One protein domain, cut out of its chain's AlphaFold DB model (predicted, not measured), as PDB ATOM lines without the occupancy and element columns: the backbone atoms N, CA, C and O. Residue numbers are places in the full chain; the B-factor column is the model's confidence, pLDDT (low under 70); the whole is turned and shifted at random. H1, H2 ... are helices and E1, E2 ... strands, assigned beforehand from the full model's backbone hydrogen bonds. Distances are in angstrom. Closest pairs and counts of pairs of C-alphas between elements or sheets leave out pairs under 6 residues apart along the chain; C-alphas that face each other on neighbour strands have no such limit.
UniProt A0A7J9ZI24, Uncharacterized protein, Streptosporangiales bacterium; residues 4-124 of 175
ATOM      1  N   GLY A   4     -86.266  24.021  14.448       61.66
ATOM      2  CA  GLY A   4     -85.972  24.781  13.220       61.66
ATOM      3  C   GLY A   4     -84.614  25.493  13.196       61.66
ATOM      4  O   GLY A   4     -84.011  25.648  12.136       61.66
ATOM      5  N   THR A   5     -84.102  25.910  14.354       63.53
ATOM      6  CA  THR A   5     -82.884  26.731  14.459       63.53
ATOM      7  C   THR A   5     -81.620  25.946  14.114       63.53
ATOM      8  O   THR A   5     -80.810  26.422  13.323       63.53
ATOM      9  N   ALA A   6     -81.483  24.716  14.617       74.94
ATOM     10  CA  ALA A   6     -80.318  23.868  14.346       74.94
ATOM     11  C   ALA A   6     -80.191  23.485  12.858       74.94
ATOM     12  O   ALA A   6     -79.092  23.484  12.305       74.94
ATOM     13  N   SER A   7     -81.317  23.217  12.186       83.69
ATOM     14  CA  SER A   7     -81.333  22.900  10.751       83.69
ATOM     15  C   SER A   7     -80.944  24.109   9.893       83.69
ATOM     16  O   SER A   7     -80.149  23.974   8.961       83.69
ATOM     17  N   ALA A   8     -81.432  25.305  10.241       82.12
ATOM     18  CA  ALA A   8     -81.085  26.538   9.536       82.12
ATOM     19  C   ALA A   8     -79.586  26.873   9.646       82.12
ATOM     20  O   ALA A   8     -78.966  27.229   8.644       82.12
ATOM     21  N   VAL A   9     -78.993  26.699  10.833       83.62
ATOM     22  CA  VAL A   9     -77.552  26.906  11.063       83.62
ATOM     23  C   VAL A   9     -76.719  25.896  10.272       83.62
ATOM     24  O   VAL A   9     -75.766  26.283   9.598       83.62
ATOM     25  N   ALA A  10     -77.093  24.612  10.288       85.81
ATOM     26  CA  ALA A  10     -76.391  23.579   9.523       85.81
ATOM     27  C   ALA A  10     -76.418  23.858   8.010       85.81
ATOM     28  O   ALA A  10     -75.395  23.714   7.338       85.81
ATOM     29  N   LYS A  11     -77.565  24.313   7.490       88.31
ATOM     30  CA  LYS A  11     -77.713  24.707   6.086       88.31
ATOM     31  C   LYS A  11     -76.832  25.909   5.737       88.31
ATOM     32  O   LYS A  11     -76.047  25.821   4.800       88.31
ATOM     33  N   ALA A  12     -76.915  26.991   6.513       84.50
ATOM     34  CA  ALA A  12     -76.123  28.200   6.277       84.50
ATOM     35  C   ALA A  12     -74.610  27.925   6.346       84.50
ATOM     36  O   ALA A  12     -73.844  28.437   5.532       84.50
ATOM     37  N   LYS A  13     -74.181  27.059   7.272       86.88
ATOM     38  CA  LYS A  13     -72.797  26.584   7.377       86.88
ATOM     39  C   LYS A  13     -72.347  25.845   6.112       86.88
ATOM     40  O   LYS A  13     -71.263  26.117   5.608       86.88
ATOM     41  N   GLY A  14     -73.161  24.914   5.610       87.38
ATOM     42  CA  GLY A  14     -72.861  24.174   4.380       87.38
ATOM     43  C   GLY A  14     -72.749  25.098   3.166       87.38
ATOM     44  O   GLY A  14     -71.760  25.036   2.442       87.38
ATOM     45  N   GLU A  15     -73.713  26.010   3.005       89.94
ATOM     46  CA  GLU A  15     -73.700  27.032   1.948       89.94
ATOM     47  C   GLU A  15     -72.432  27.895   2.010       89.94
ATOM     48  O   GLU A  15     -71.787  28.110   0.981       89.94
ATOM     49  N   ALA A  16     -72.031  28.334   3.209       87.38
ATOM     50  CA  ALA A  16     -70.824  29.131   3.398       87.38
ATOM     51  C   ALA A  16     -69.553  28.368   3.009       87.38
ATOM     52  O   ALA A  16     -68.715  28.913   2.298       87.38
ATOM     53  N   VAL A  17     -69.412  27.106   3.433       88.69
ATOM     54  CA  VAL A  17     -68.245  26.271   3.100       88.69
ATOM     55  C   VAL A  17     -68.135  26.062   1.593       88.69
ATOM     56  O   VAL A  17     -67.059  26.255   1.035       88.69
ATOM     57  N   THR A  18     -69.236  25.714   0.922       88.12
ATOM     58  CA  THR A  18     -69.243  25.518  -0.533       88.12
ATOM     59  C   THR A  18     -68.889  26.807  -1.274       88.12
ATOM     60  O   THR A  18     -68.047  26.784  -2.171       88.12
ATOM     61  N   ALA A  19     -69.493  27.935  -0.891       86.12
ATOM     62  CA  ALA A  19     -69.224  29.223  -1.525       86.12
ATOM     63  C   ALA A  19     -67.778  29.687  -1.294       86.12
ATOM     64  O   ALA A  19     -67.112  30.130  -2.227       86.12
ATOM     65  N   TRP A  20     -67.271  29.546  -0.070       85.62
ATOM     66  CA  TRP A  20     -65.907  29.928   0.280       85.62
ATOM     67  C   TRP A  20     -64.862  29.051  -0.411       85.62
ATOM     68  O   TRP A  20     -63.867  29.564  -0.921       85.62
ATOM     69  N   ALA A  21     -65.107  27.740  -0.496       85.56
ATOM     70  CA  ALA A  21     -64.259  26.828  -1.257       85.56
ATOM     71  C   ALA A  21     -64.194  27.237  -2.735       85.56
ATOM     72  O   ALA A  21     -63.110  27.297  -3.300       85.56
ATOM     73  N   ALA A  22     -65.327  27.601  -3.345       84.56
ATOM     74  CA  ALA A  22     -65.355  28.066  -4.733       84.56
ATOM     75  C   ALA A  22     -64.581  29.381  -4.948       84.56
ATOM     76  O   ALA A  22     -63.993  29.576  -6.006       84.56
ATOM     77  N   LEU A  23     -64.565  30.278  -3.955       80.31
ATOM     78  CA  LEU A  23     -63.830  31.548  -4.026       80.31
ATOM     79  C   LEU A  23     -62.321  31.387  -3.819       80.31
ATOM     80  O   LEU A  23     -61.543  32.180  -4.340       80.31
ATOM     81  N   THR A  24     -61.916  30.398  -3.025       76.50
ATOM     82  CA  THR A  24     -60.514  30.183  -2.631       76.50
ATOM     83  C   THR A  24     -59.816  29.099  -3.444       76.50
ATOM     84  O   THR A  24     -58.595  28.976  -3.372       76.50
ATOM     85  N   ALA A  25     -60.561  28.339  -4.249       70.50
ATOM     86  CA  ALA A  25     -60.019  27.402  -5.220       70.50
ATOM     87  C   ALA A  25     -59.384  28.160  -6.399       70.50
ATOM     88  O   ALA A  25     -60.010  28.402  -7.430       70.50
ATOM     89  N   THR A  26     -58.123  28.555  -6.245       60.53
ATOM     90  CA  THR A  26     -57.289  29.063  -7.339       60.53
ATOM     91  C   THR A  26     -56.360  27.958  -7.846       60.53
ATOM     92  O   THR A  26     -55.414  27.591  -7.154       60.53
ATOM     93  N   GLY A  27     -56.597  27.464  -9.067       63.78
ATOM     94  CA  GLY A  27     -55.702  26.532  -9.774       63.78
ATOM     95  C   GLY A  27     -55.878  25.047  -9.419       63.78
ATOM     96  O   GLY A  27     -56.929  24.639  -8.940       63.78
ATOM     97  N   ASP A  28     -54.830  24.252  -9.676       61.94
ATOM     98  CA  ASP A  28     -54.769  22.791  -9.466       61.94
ATOM     99  C   ASP A  28     -54.454  22.381  -8.007       61.94
ATOM    100  O   ASP A  28     -54.138  21.218  -7.737       61.94
ATOM    101  N   GLU A  29     -54.507  23.305  -7.038       59.78
ATOM    102  CA  GLU A  29     -54.308  22.921  -5.637       59.78
ATOM    103  C   GLU A  29     -55.474  22.039  -5.153       59.78
ATOM    104  O   GLU A  29     -56.644  22.379  -5.367       59.78
ATOM    105  N   PRO A  30     -55.188  20.910  -4.474       57.91
ATOM    106  CA  PRO A  30     -56.233  20.071  -3.907       57.91
ATOM    107  C   PRO A  30     -57.096  20.907  -2.962       57.91
ATOM    108  O   PRO A  30     -56.571  21.719  -2.196       57.91
ATOM    109  N   ALA A  31     -58.414  20.695  -3.020       60.53
ATOM    110  CA  ALA A  31     -59.386  21.424  -2.214       60.53
ATOM    111  C   ALA A  31     -58.936  21.455  -0.746       60.53
ATOM    112  O   ALA A  31     -58.973  20.434  -0.051       60.53
ATOM    113  N   ARG A  32     -58.471  22.621  -0.281       65.44
ATOM    114  CA  ARG A  32     -58.073  22.795   1.116       65.44
ATOM    115  C   ARG A  32     -59.283  22.513   1.989       65.44
ATOM    116  O   ARG A  32     -60.385  22.975   1.697       65.44
ATOM    117  N   THR A  33     -59.075  21.769   3.071       73.19
ATOM    118  CA  THR A  33     -60.105  21.573   4.087       73.19
ATOM    119  C   THR A  33     -60.489  22.943   4.641       73.19
ATOM    120  O   THR A  33     -59.712  23.571   5.357       73.19
ATOM    121  N   VAL A  34     -61.667  23.432   4.261       79.44
ATOM    122  CA  VAL A  34     -62.159  24.743   4.681       79.44
ATOM    123  C   VAL A  34     -62.710  24.629   6.099       79.44
ATOM    124  O   VAL A  34     -63.662  23.882   6.332       79.44
ATOM    125  N   ASP A  35     -62.143  25.390   7.039       87.12
ATOM    126  CA  ASP A  35     -62.740  25.551   8.363       87.12
ATOM    127  C   ASP A  35     -64.100  26.260   8.225       87.12
ATOM    128  O   ASP A  35     -64.166  27.390   7.728       87.12
ATOM    129  N   PRO A  36     -65.208  25.638   8.666       88.06
ATOM    130  CA  PRO A  36     -66.520  26.255   8.572       88.06
ATOM    131  C   PRO A  36     -66.652  27.591   9.306       88.06
ATOM    132  O   PRO A  36     -67.453  28.419   8.880       88.06
ATOM    133  N   ALA A  37     -65.908  27.814  10.397       88.19
ATOM    134  CA  ALA A  37     -65.940  29.102  11.092       88.19
ATOM    135  C   ALA A  37     -65.332  30.208  10.217       88.19
ATOM    136  O   ALA A  37     -65.958  31.250  10.016       88.19
ATOM    137  N   GLN A  38     -64.175  29.935   9.608       87.00
ATOM    138  CA  GLN A  38     -63.550  30.840   8.642       87.00
ATOM    139  C   GLN A  38     -64.437  31.087   7.420       87.00
ATOM    140  O   GLN A  38     -64.570  32.231   6.994       87.00
ATOM    141  N   ALA A  39     -65.092  30.053   6.889       90.06
ATOM    142  CA  ALA A  39     -65.997  30.205   5.752       90.06
ATOM    143  C   ALA A  39     -67.182  31.127   6.067       90.06
ATOM    144  O   ALA A  39     -67.500  32.016   5.281       90.06
ATOM    145  N   VAL A  40     -67.828  30.943   7.223       92.69
ATOM    146  CA  VAL A  40     -68.962  31.783   7.639       92.69
ATOM    147  C   VAL A  40     -68.523  33.236   7.833       92.69
ATOM    148  O   VAL A  40     -69.197  34.137   7.334       92.69
ATOM    149  N   MET A  41     -67.381  33.474   8.483       92.00
ATOM    150  CA  MET A  41     -66.844  34.829   8.667       92.00
ATOM    151  C   MET A  41     -66.422  35.477   7.346       92.00
ATOM    152  O   MET A  41     -66.729  36.644   7.103       92.00
ATOM    153  N   GLY A  42     -65.782  34.717   6.459       89.62
ATOM    154  CA  GLY A  42     -65.401  35.178   5.129       89.62
ATOM    155  C   GLY A  42     -66.615  35.566   4.285       89.62
ATOM    156  O   GLY A  42     -66.648  36.645   3.692       89.62
ATOM    157  N   MET A  43     -67.663  34.738   4.292       93.94
ATOM    158  CA  MET A  43     -68.914  35.036   3.590       93.94
ATOM    159  C   MET A  43     -69.675  36.214   4.206       93.94
ATOM    160  O   MET A  43     -70.244  37.012   3.457       93.94
ATOM    161  N   LEU A  44     -69.658  36.372   5.534       94.25
ATOM    162  CA  LEU A  44     -70.202  37.555   6.209       94.25
ATOM    163  C   LEU A  44     -69.493  38.830   5.736       94.25
ATOM    164  O   LEU A  44     -70.156  39.778   5.319       94.25
ATOM    165  N   HIS A  45     -68.158  38.834   5.745       92.19
ATOM    166  CA  HIS A  45     -67.361  39.984   5.321       92.19
ATOM    167  C   HIS A  45     -67.616  40.340   3.849       92.19
ATOM    168  O   HIS A  45     -67.851  41.499   3.513       92.19
ATOM    169  N   MET A  46     -67.654  39.334   2.972       92.00
ATOM    170  CA  MET A  46     -67.955  39.524   1.551       92.00
ATOM    171  C   MET A  46     -69.361  40.079   1.317       92.00
ATOM    172  O   MET A  46     -69.527  40.996   0.513       92.00
ATOM    173  N   SER A  47     -70.365  39.544   2.019       93.19
ATOM    174  CA  SER A  47     -71.748  40.029   1.911       93.19
ATOM    175  C   SER A  47     -71.838  41.487   2.370       93.19
ATOM    176  O   SER A  47     -72.487  42.300   1.716       93.19
ATOM    177  N   TRP A  48     -71.124  41.848   3.443       92.44
ATOM    178  CA  TRP A  48     -71.093  43.215   3.967       92.44
ATOM    179  C   TRP A  48     -70.453  44.195   2.981       92.44
ATOM    180  O   TRP A  48     -71.044  45.230   2.673       92.44
ATOM    181  N   LEU A  49     -69.291  43.840   2.420       93.69
ATOM    182  CA  LEU A  49     -68.619  44.654   1.403       93.69
ATOM    183  C   LEU A  49     -69.500  44.861   0.169       93.69
ATOM    184  O   LEU A  49     -69.600  45.979  -0.337       93.69
ATOM    185  N   ARG A  50     -70.164  43.801  -0.310       92.25
ATOM    186  CA  ARG A  50     -71.067  43.881  -1.465       92.25
ATOM    187  C   ARG A  50     -72.287  44.741  -1.174       92.25
ATOM    188  O   ARG A  50     -72.595  45.612  -1.979       92.25
ATOM    189  N   ALA A  51     -72.937  44.551  -0.026       91.50
ATOM    190  CA  ALA A  51     -74.069  45.376   0.384       91.50
ATOM    191  C   ALA A  51     -73.675  46.860   0.457       91.50
ATOM    192  O   ALA A  51     -74.378  47.711  -0.082       91.50
ATOM    193  N   HIS A  52     -72.517  47.171   1.047       89.94
ATOM    194  CA  HIS A  52     -72.019  48.544   1.116       89.94
ATOM    195  C   HIS A  52     -71.714  49.122  -0.272       89.94
ATOM    196  O   HIS A  52     -72.110  50.243  -0.581       89.94
ATOM    197  N   HIS A  53     -71.064  48.342  -1.139       89.88
ATOM    198  CA  HIS A  53     -70.780  48.754  -2.509       89.88
ATOM    199  C   HIS A  53     -72.065  49.022  -3.310       89.88
ATOM    200  O   HIS A  53     -72.188  50.071  -3.941       89.88
ATOM    201  N   TYR A  54     -73.048  48.121  -3.242       90.88
ATOM    202  CA  TYR A  54     -74.334  48.296  -3.919       90.88
ATOM    203  C   TYR A  54     -75.121  49.482  -3.361       90.88
ATOM    204  O   TYR A  54     -75.701  50.233  -4.139       90.88
ATOM    205  N   ALA A  55     -75.090  49.716  -2.048       87.50
ATOM    206  CA  ALA A  55     -75.706  50.893  -1.446       87.50
ATOM    207  C   ALA A  55     -75.079  52.205  -1.956       87.50
ATOM    208  O   ALA A  55     -75.804  53.159  -2.240       87.50
ATOM    209  N   SER A  56     -73.755  52.249  -2.129       85.50
ATOM    210  CA  SER A  56     -73.064  53.409  -2.709       85.50
ATOM    211  C   SER A  56     -73.465  53.644  -4.165       85.50
ATOM    212  O   SER A  56     -73.813  54.763  -4.533       85.50
ATOM    213  N   LEU A  57     -73.518  52.587  -4.977       87.81
ATOM    214  CA  LEU A  57     -73.979  52.683  -6.365       87.81
ATOM    215  C   LEU A  57     -75.453  53.112  -6.466       87.81
ATOM    216  O   LEU A  57     -75.801  53.904  -7.337       87.81
ATOM    217  N   LEU A  58     -76.321  52.633  -5.566       87.81
ATOM    218  CA  LEU A  58     -77.714  53.083  -5.480       87.81
ATOM    219  C   LEU A  58     -77.807  54.568  -5.159       87.81
ATOM    220  O   LEU A  58     -78.603  55.273  -5.773       87.81
ATOM    221  N   LYS A  59     -76.995  55.042  -4.212       84.56
ATOM    222  CA  LYS A  59     -76.927  56.458  -3.860       84.56
ATOM    223  C   LYS A  59     -76.541  57.294  -5.080       84.56
ATOM    224  O   LYS A  59     -77.270  58.214  -5.424       84.56
ATOM    225  N   GLU A  60     -75.469  56.919  -5.776       85.69
ATOM    226  CA  GLU A  60     -75.046  57.591  -7.012       85.69
ATOM    227  C   GLU A  60     -76.137  57.580  -8.086       85.69
ATOM    228  O   GLU A  60     -76.313  58.557  -8.814       85.69
ATOM    229  N   GLN A  61     -76.871  56.473  -8.207       83.75
ATOM    230  CA  GLN A  61     -77.930  56.345  -9.195       83.75
ATOM    231  C   GLN A  61     -79.137  57.229  -8.860       83.75
ATOM    232  O   GLN A  61     -79.656  57.905  -9.745       83.75
ATOM    233  N   VAL A  62     -79.556  57.262  -7.594       82.44
ATOM    234  CA  VAL A  62     -80.607  58.170  -7.116       82.44
ATOM    235  C   VAL A  62     -80.183  59.619  -7.332       82.44
ATOM    236  O   VAL A  62     -80.942  60.386  -7.916       82.44
ATOM    237  N   ASP A  63     -78.951  59.972  -6.964       81.38
ATOM    238  CA  ASP A  63     -78.418  61.325  -7.138       81.38
ATOM    239  C   ASP A  63     -78.381  61.740  -8.625       81.38
ATOM    240  O   ASP A  63     -78.635  62.899  -8.953       81.38
ATOM    241  N   ARG A  64     -78.126  60.793  -9.542       81.25
ATOM    242  CA  ARG A  64     -78.114  61.020 -10.999       81.25
ATOM    243  C   ARG A  64     -79.510  61.131 -11.618       81.25
ATOM    244  O   ARG A  64     -79.712  61.956 -12.503       81.25
ATOM    245  N   GLU A  65     -80.442  60.264 -11.224       75.75
ATOM    246  CA  GLU A  65     -81.741  60.086 -11.900       75.75
ATOM    247  C   GLU A  65     -82.891  60.871 -11.237       75.75
ATOM    248  O   GLU A  65     -83.936  61.092 -11.852       75.75
ATOM    249  N   GLY A  66     -82.714  61.327 -10.000       62.06
ATOM    250  CA  GLY A  66     -83.724  62.081  -9.271       62.06
ATOM    251  C   GLY A  66     -83.169  62.577  -7.948       62.06
ATOM    252  O   GLY A  66     -83.363  61.935  -6.918       62.06
ATOM    253  N   GLY A  67     -82.478  63.721  -7.979       61.84
ATOM    254  CA  GLY A  67     -82.027  64.397  -6.765       61.84
ATOM    255  C   GLY A  67     -83.168  64.538  -5.754       61.84
ATOM    256  O   GLY A  67     -84.274  64.903  -6.139       61.84
ATOM    257  N   ILE A  68     -82.863  64.231  -4.486       53.25
ATOM    258  CA  ILE A  68     -83.747  64.199  -3.305       53.25
ATOM    259  C   ILE A  68     -85.070  63.447  -3.552       53.25
ATOM    260  O   ILE A  68     -85.947  63.882  -4.296       53.25
ATOM    261  N   ILE A  69     -85.265  62.335  -2.837       57.38
ATOM    262  CA  ILE A  69     -86.560  61.643  -2.793       57.38
ATOM    263  C   ILE A  69     -87.604  62.622  -2.237       57.38
ATOM    264  O   ILE A  69     -87.607  62.933  -1.047       57.38
ATOM    265  N   THR A  70     -88.486  63.108  -3.104       56.62
ATOM    266  CA  THR A  70     -89.674  63.884  -2.744       56.62
ATOM    267  C   THR A  70     -90.919  63.079  -3.124       56.62
ATOM    268  O   THR A  70     -90.831  62.177  -3.966       56.62
ATOM    269  N   PRO A  71     -92.096  63.399  -2.557       55.69
ATOM    270  CA  PRO A  71     -93.359  62.789  -2.975       55.69
ATOM    271  C   PRO A  71     -93.645  62.934  -4.482       55.69
ATOM    272  O   PRO A  71     -94.389  62.135  -5.038       55.69
ATOM    273  N   GLU A  72     -93.040  63.932  -5.137       53.25
ATOM    274  CA  GLU A  72     -93.270  64.301  -6.539       53.25
ATOM    275  C   GLU A  72     -92.201  63.736  -7.492       53.25
ATOM    276  O   GLU A  72     -92.503  63.374  -8.629       53.25
ATOM    277  N   THR A  73     -90.945  63.627  -7.040       55.41
ATOM    278  CA  THR A  73     -89.844  63.036  -7.825       55.41
ATOM    279  C   THR A  73     -89.890  61.513  -7.835       55.41
ATOM    280  O   THR A  73     -89.417  60.914  -8.802       55.41
ATOM    281  N   GLY A  74     -90.517  60.896  -6.829       54.72
ATOM    282  CA  GLY A  74     -90.734  59.455  -6.761       54.72
ATOM    283  C   GLY A  74     -89.440  58.640  -6.686       54.72
ATOM    284  O   GLY A  74     -88.323  59.156  -6.713       54.72
ATOM    285  N   ALA A  75     -89.587  57.320  -6.601       63.12
ATOM    286  CA  ALA A  75     -88.502  56.347  -6.492       63.12
ATOM    287  C   ALA A  75     -87.699  56.160  -7.807       63.12
ATOM    288  O   ALA A  75     -87.265  55.050  -8.111       63.12
ATOM    289  N   LYS A  76     -87.482  57.230  -8.590       66.62
ATOM    290  CA  LYS A  76     -86.916  57.209  -9.957       66.62
ATOM    291  C   LYS A  76     -85.566  56.494 -10.087       66.62
ATOM    292  O   LYS A  76     -85.309  55.891 -11.121       66.62
ATOM    293  N   GLY A  77     -84.738  56.519  -9.039       72.19
ATOM    294  CA  GLY A  77     -83.463  55.787  -8.987       72.19
ATOM    295  C   GLY A  77     -83.559  54.342  -8.477       72.19
ATOM    296  O   GLY A  77     -82.604  53.578  -8.577       72.19
ATOM    297  N   LEU A  78     -84.696  53.940  -7.917       79.62
ATOM    298  CA  LEU A  78     -84.891  52.623  -7.296       79.62
ATOM    299  C   LEU A  78     -85.754  51.700  -8.162       79.62
ATOM    300  O   LEU A  78     -85.616  50.475  -8.104       79.62
ATOM    301  N   ILE A  79     -86.619  52.287  -8.982       82.00
ATOM    302  CA  ILE A  79     -87.565  51.579  -9.833       82.00
ATOM    303  C   ILE A  79     -87.232  51.862 -11.305       82.00
ATOM    304  O   ILE A  79     -86.711  52.922 -11.657       82.00
ATOM    305  N   GLY A  80     -87.398  50.857 -12.157       80.38
ATOM    306  CA  GLY A  80     -87.155  50.926 -13.595       80.38
ATOM    307  C   GLY A  80     -88.288  50.265 -14.370       80.38
ATOM    308  O   GLY A  80     -89.250  49.781 -13.783       80.38
ATOM    309  N   TRP A  81     -88.163  50.226 -15.693       79.44
ATOM    310  CA  TRP A  81     -89.165  49.614 -16.562       79.44
ATOM    311  C   TRP A  81     -88.613  48.360 -17.216       79.44
ATOM    312  O   TRP A  81     -87.514  48.357 -17.776       79.44
ATOM    313  N   ARG A  82     -89.404  47.292 -17.185       82.19
ATOM    314  CA  ARG A  82     -89.206  46.148 -18.062       82.19
ATOM    315  C   ARG A  82     -89.662  46.535 -19.457       82.19
ATOM    316  O   ARG A  82     -90.806  46.941 -19.647       82.19
ATOM    317  N   LEU A  83     -88.769  46.390 -20.427       81.50
ATOM    318  CA  LEU A  83     -89.082  46.652 -21.825       81.50
ATOM    319  C   LEU A  83     -89.541  45.360 -22.504       81.50
ATOM    320  O   LEU A  83     -88.847  44.342 -22.453       81.50
ATOM    321  N   GLY A  84     -90.714  45.407 -23.126       78.38
ATOM    322  CA  GLY A  84     -91.179  44.393 -24.065       78.38
ATOM    323  C   GLY A  84     -90.794  44.778 -25.493       78.38
ATOM    324  O   GLY A  84     -90.563  45.952 -25.774       78.38
ATOM    325  N   SER A  85     -90.742  43.806 -26.405       79.50
ATOM    326  CA  SER A  85     -90.673  44.081 -27.845       79.50
ATOM    327  C   SER A  85     -91.990  43.700 -28.518       79.50
ATOM    328  O   SER A  85     -92.606  42.685 -28.179       79.50
ATOM    329  N   ALA A  86     -92.460  44.540 -29.438       71.12
ATOM    330  CA  ALA A  86     -93.640  44.260 -30.250       71.12
ATOM    331  C   ALA A  86     -93.393  44.611 -31.721       71.12
ATOM    332  O   ALA A  86     -92.614  45.500 -32.059       71.12
ATOM    333  N   GLY A  87     -94.100  43.896 -32.598       62.59
ATOM    334  CA  GLY A  87     -94.047  44.093 -34.044       62.59
ATOM    335  C   GLY A  87     -92.809  43.494 -34.721       62.59
ATOM    336  O   GLY A  87     -91.815  43.139 -34.094       62.59
ATOM    337  N   THR A  88     -92.876  43.388 -36.047       62.62
ATOM    338  CA  THR A  88     -91.830  42.798 -36.904       62.62
ATOM    339  C   THR A  88     -90.553  43.651 -36.971       62.62
ATOM    340  O   THR A  88     -89.515  43.159 -37.399       62.62
ATOM    341  N   ALA A  89     -90.629  44.917 -36.540       69.75
ATOM    342  CA  ALA A  89     -89.524  45.877 -36.504       69.75
ATOM    343  C   ALA A  89     -88.810  45.962 -35.138       69.75
ATOM    344  O   ALA A  89     -87.795  46.646 -35.032       69.75
ATOM    345  N   GLY A  90     -89.298  45.256 -34.107       71.44
ATOM    346  CA  GLY A  90     -88.619  45.157 -32.810       71.44
ATOM    347  C   GLY A  90     -88.644  46.431 -31.959       71.44
ATOM    348  O   GLY A  90     -87.716  46.646 -31.181       71.44
ATOM    349  N   GLU A  91     -89.674  47.269 -32.084       75.62
ATOM    350  CA  GLU A  91     -89.803  48.464 -31.247       75.62
ATOM    351  C   GLU A  91     -89.984  48.073 -29.771       75.62
ATOM    352  O   GLU A  91     -90.774  47.184 -29.429       75.62
ATOM    353  N   LEU A  92     -89.203  48.724 -28.901       80.12
ATOM    354  CA  LEU A  92     -89.231  48.516 -27.457       80.12
ATOM    355  C   LEU A  92     -90.285  49.425 -26.823       80.12
ATOM    356  O   LEU A  92     -90.313  50.623 -27.095       80.12
ATOM    357  N   TYR A  93     -91.109  48.866 -25.942       78.81
ATOM    358  CA  TYR A  93     -92.098  49.616 -25.167       78.81
ATOM    359  C   TYR A  93     -92.032  49.237 -23.688       78.81
ATOM    360  O   TYR A  93     -91.652  48.121 -23.329       78.81
ATOM    361  N   GLU A  94     -92.411  50.174 -22.821       82.50
ATOM    362  CA  GLU A  94     -92.495  49.957 -21.377       82.50
ATOM    363  C   GLU A  94     -93.649  48.994 -21.071       82.50
ATOM    364  O   GLU A  94     -94.818  49.298 -21.308       82.50
ATOM    365  N   GLN A  95     -93.316  47.793 -20.596       85.25
ATOM    366  CA  GLN A  95     -94.277  46.724 -20.329       85.25
ATOM    367  C   GLN A  95     -94.780  46.761 -18.882       85.25
ATOM    368  O   GLN A  95     -95.972  46.577 -18.638       85.25
ATOM    369  N   SER A  96     -93.877  46.966 -17.921       82.19
ATOM    370  CA  SER A  96     -94.212  47.023 -16.496       82.19
ATOM    371  C   SER A  96     -93.128  47.718 -15.680       82.19
ATOM    372  O   SER A  96     -91.948  47.662 -16.023       82.19
ATOM    373  N   GLU A  97     -93.532  48.330 -14.572       83.25
ATOM    374  CA  GLU A  97     -92.628  48.904 -13.579       83.25
ATOM    375  C   GLU A  97     -92.029  47.781 -12.702       83.25
ATOM    376  O   GLU A  97     -92.758  46.927 -12.194       83.25
ATOM    377  N   GLU A  98     -90.703  47.742 -12.543       85.38
ATOM    378  CA  GLU A  98     -89.976  46.716 -11.785       85.38
ATOM    379  C   GLU A  98     -88.881  47.321 -10.887       85.38
ATOM    380  O   GLU A  98     -88.218  48.303 -11.230       85.38
ATOM    381  N   ILE A  99     -88.640  46.692  -9.728       84.06
ATOM    382  CA  ILE A  99     -87.518  47.045  -8.845       84.06
ATOM    383  C   ILE A  99     -86.214  46.832  -9.610       84.06
ATOM    384  O   ILE A  99     -85.963  45.734 -10.114       84.06
ATOM    385  N   ARG A 100     -85.339  47.841  -9.634       85.06
ATOM    386  CA  ARG A 100     -84.057  47.719 -10.331       85.06
ATOM    387  C   ARG A 100     -83.203  46.607  -9.736       85.06
ATOM    388  O   ARG A 100     -83.133  46.436  -8.518       85.06
ATOM    389  N   ALA A 101     -82.484  45.899 -10.606       88.06
ATOM    390  CA  ALA A 101     -81.651  44.762 -10.221       88.06
ATOM    391  C   ALA A 101     -80.676  45.101  -9.082       88.06
ATOM    392  O   ALA A 101     -80.490  44.301  -8.173       88.06
ATOM    393  N   ILE A 102     -80.107  46.309  -9.082       88.12
ATOM    394  CA  ILE A 102     -79.178  46.743  -8.037       88.12
ATOM    395  C   ILE A 102     -79.838  46.894  -6.657       88.12
ATOM    396  O   ILE A 102     -79.222  46.535  -5.659       88.12
ATOM    397  N   VAL A 103     -81.103  47.324  -6.591       90.62
ATOM    398  CA  VAL A 103     -81.873  47.376  -5.335       90.62
ATOM    399  C   VAL A 103     -82.122  45.962  -4.821       90.62
ATOM    400  O   VAL A 103     -81.961  45.695  -3.632       90.62
ATOM    401  N   GLN A 104     -82.464  45.035  -5.720       93.06
ATOM    402  CA  GLN A 104     -82.668  43.632  -5.354       93.06
ATOM    403  C   GLN A 104     -81.369  42.983  -4.851       93.06
ATOM    404  O   GLN A 104     -81.382  42.288  -3.837       93.06
ATOM    405  N   LEU A 105     -80.243  43.233  -5.528       92.38
ATOM    406  CA  LEU A 105     -78.927  42.739  -5.120       92.38
ATOM    407  C   LEU A 105     -78.535  43.276  -3.743       92.38
ATOM    408  O   LEU A 105     -78.133  42.502  -2.878       92.38
ATOM    409  N   GLU A 106     -78.711  44.576  -3.522       94.31
ATOM    410  CA  GLU A 106     -78.426  45.232  -2.249       94.31
ATOM    411  C   GLU A 106     -79.237  44.624  -1.098       94.31
ATOM    412  O   GLU A 106     -78.658  44.184  -0.100       94.31
ATOM    413  N   ALA A 107     -80.555  44.492  -1.272       93.62
ATOM    414  CA  ALA A 107     -81.424  43.850  -0.290       93.62
ATOM    415  C   ALA A 107     -81.003  42.394  -0.020       93.62
ATOM    416  O   ALA A 107     -80.898  41.973   1.132       93.62
ATOM    417  N   SER A 108     -80.681  41.639  -1.076       95.50
ATOM    418  CA  SER A 108     -80.272  40.238  -0.946       95.50
ATOM    419  C   SER A 108     -78.965  40.062  -0.163       95.50
ATOM    420  O   SER A 108     -78.833  39.111   0.609       95.50
ATOM    421  N   GLU A 109     -78.004  40.979  -0.318       94.94
ATOM    422  CA  GLU A 109     -76.736  40.935   0.411       94.94
ATOM    423  C   GLU A 109     -76.895  41.413   1.861       94.94
ATOM    424  O   GLU A 109     -76.258  40.843   2.751       94.94
ATOM    425  N   ARG A 110     -77.806  42.356   2.154       93.94
ATOM    426  CA  ARG A 110     -78.189  42.674   3.547       93.94
ATOM    427  C   ARG A 110     -78.793  41.465   4.260       93.94
ATOM    428  O   ARG A 110     -78.387  41.151   5.380       93.94
ATOM    429  N   ASP A 111     -79.701  40.743   3.609       96.75
ATOM    430  CA  ASP A 111     -80.310  39.539   4.187       96.75
ATOM    431  C   ASP A 111     -79.272  38.437   4.439       96.75
ATOM    432  O   ASP A 111     -79.313  37.741   5.462       96.75
ATOM    433  N   ARG A 112     -78.305  38.277   3.525       93.94
ATOM    434  CA  ARG A 112     -77.166  37.365   3.710       93.94
ATOM    435  C   ARG A 112     -76.286  37.788   4.881       93.94
ATOM    436  O   ARG A 112     -75.936  36.923   5.683       93.94
ATOM    437  N   CYS A 113     -75.992  39.082   5.030       93.94
ATOM    438  CA  CYS A 113     -75.249  39.605   6.181       93.94
ATOM    439  C   CYS A 113     -75.905  39.197   7.498       93.94
ATOM    440  O   CYS A 113     -75.254  38.597   8.349       93.94
ATOM    441  N   VAL A 114     -77.206  39.463   7.656       95.12
ATOM    442  CA  VAL A 114     -77.942  39.125   8.885       95.12
ATOM    443  C   VAL A 114     -77.915  37.617   9.139       95.12
ATOM    444  O   VAL A 114     -77.674  37.173  10.263       95.12
ATOM    445  N   ARG A 115     -78.109  36.808   8.092       94.25
ATOM    446  CA  ARG A 115     -78.091  35.344   8.196       94.25
ATOM    447  C   ARG A 115     -76.730  34.805   8.633       94.25
ATOM    448  O   ARG A 115     -76.682  33.967   9.535       94.25
ATOM    449  N   TYR A 116     -75.638  35.261   8.022       93.62
ATOM    450  CA  TYR A 116     -74.293  34.814   8.389       93.62
ATOM    451  C   TYR A 116     -73.856  35.362   9.746       93.62
ATOM    452  O   TYR A 116     -73.246  34.617  10.503       93.62
ATOM    453  N   ALA A 117     -74.242  36.587  10.111       92.44
ATOM    454  CA  ALA A 117     -73.994  37.137  11.443       92.44
ATOM    455  C   ALA A 117     -74.684  36.303  12.532       92.44
ATOM    456  O   ALA A 117     -74.048  35.897  13.502       92.44
ATOM    457  N   LYS A 118     -75.962  35.955  12.333       92.38
ATOM    458  CA  LYS A 118     -76.676  35.038  13.230       92.38
ATOM    459  C   LYS A 118     -76.007  33.663  13.276       92.38
ATOM    460  O   LYS A 118     -75.854  33.098  14.347       92.38
ATOM    461  N   THR A 119     -75.591  33.131  12.127       92.31
ATOM    462  CA  THR A 119     -74.902  31.831  12.056       92.31
ATOM    463  C   THR A 119     -73.576  31.863  12.822       92.31
ATOM    464  O   THR A 119     -73.295  30.938  13.574       92.31
ATOM    465  N   ALA A 120     -72.790  32.935  12.690       89.75
ATOM    466  CA  ALA A 120     -71.539  33.133  13.417       89.75
ATOM    467  C   ALA A 120     -71.762  33.238  14.935       89.75
ATOM    468  O   ALA A 120     -71.034  32.610  15.705       89.75
ATOM    469  N   HIS A 121     -72.796  33.976  15.350       90.44
ATOM    470  CA  HIS A 121     -73.225  34.067  16.744       90.44
ATOM    471  C   HIS A 121     -73.654  32.700  17.292       90.44
ATOM    472  O   HIS A 121     -73.145  32.261  18.315       90.44
ATOM    473  N   ASP A 122     -74.525  31.981  16.581       89.44
ATOM    474  CA  ASP A 122     -75.003  30.652  16.986       89.44
ATOM    475  C   ASP A 122     -73.868  29.609  17.007       89.44
ATOM    476  O   ASP A 122     -73.938  28.610  17.723       89.44
ATOM    477  N   MET A 123     -72.804  29.829  16.230       87.19
ATOM    478  CA  MET A 123     -71.580  29.032  16.277       87.19
ATOM    479  C   MET A 123     -70.669  29.399  17.459       87.19
ATOM    480  O   MET A 123     -69.744  28.637  17.738       87.19
ATOM    481  N   GLY A 124     -70.891  30.519  18.150       89.38
ATOM    482  CA  GLY A 124     -70.019  30.996  19.226       89.38
ATOM    483  C   GLY A 124     -68.608  31.321  18.731       89.38
ATOM    484  O   GLY A 124     -67.634  31.016  19.411       89.38
TER     485      GLY A 124
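What this domain is: This is residues 4 to 124 of the 175 residues of an uncharacterized protein of Streptosporangiales bacterium (UniProt A0A7J9ZI24). Two long helices, H2 and H3, lie side by side and run opposite ways, with a third helix, H1, crossing the pair near the first residues of H2 and the last of H3. Beyond the other end of this pair a two-stranded hairpin, E1 and E2, reaches away from the helices as an arm, and residues 25 to 30 of the link after H1 stick out. The 121 printed residues hold three named helices and two named strands in the order H1, H2, E1, E2, H3; the sheet is E1 - E2, antiparallel, and the class is mostly helix. The whole is only just loose, close to extended, with a radius of gyration of the C-alphas of 20.0 A and spans of 54 by 39 by 30 A.

How they stand to each other: H1, residues 4 to 24, touches H2, residues 36 to 65, with residues 13 to 21 alone, and H2 does so with residues 36 to 43 alone. The closest C-alphas are those of Val 17 and Ala 39, 5.3 A apart, and the two lines are about perpendicular at 79 degrees. H1 also touches H3, residues 101 to 122, where residues 9 to 13 of H1 meet residues 115 to 122 of H3; the closest C-alphas, of Val 9 and Thr 119, are 5.7 A apart, at a steep tilt of 65 degrees, opposite ways. H2 and H3 touch at a shallow tilt of 28 degrees, opposite ways, the closest C-alphas being those of Ala 51 and Glu 106, 5.1 A apart. With one shallow tilt among these three pairs, the helix packing is mostly crossed, but only just. E1, residues 79 to 86, and E2, residues 91 to 99, form an antiparallel hairpin at 150 degrees; N 80 and O 98 at 2.8 A and N 84 and O 93 at 2.9 A are within hydrogen-bond range. E2 bends by 63 degrees at residue 96. H1 is apart from both strands, and E1 and H3 are only just apart, at 8.4 A. In H1, H2 and H3 every O i to N i+4 pair is within hydrogen-bond range.

Where its parts are: H1 runs 30.5 A from C-alpha 4 at (-85.972, 24.781, 13.220) to C-alpha 24. H2, the longest helix, spans 42.4 A and ends at C-alpha 65 at (-81.741, 60.086, -11.900). E1 measures 22.5 A and E2 22.6 A. H3 spans 31.4 A and ends at C-alpha 122 at (-75.003, 30.652, 16.986).

The domain as a whole: The C-alphas of Thr 88 and Gly 124, the two farthest apart, are 61.4 A apart. The printed part has no cut. The links H1 to H2 and H2 to E1 are long; E1 to E2 and E2 to H3 are tight. The mean pLDDT of the printed part is 81.5, and residues 4 to 5, 26 to 32, 66 to 76 and 87 to 89 are under 70.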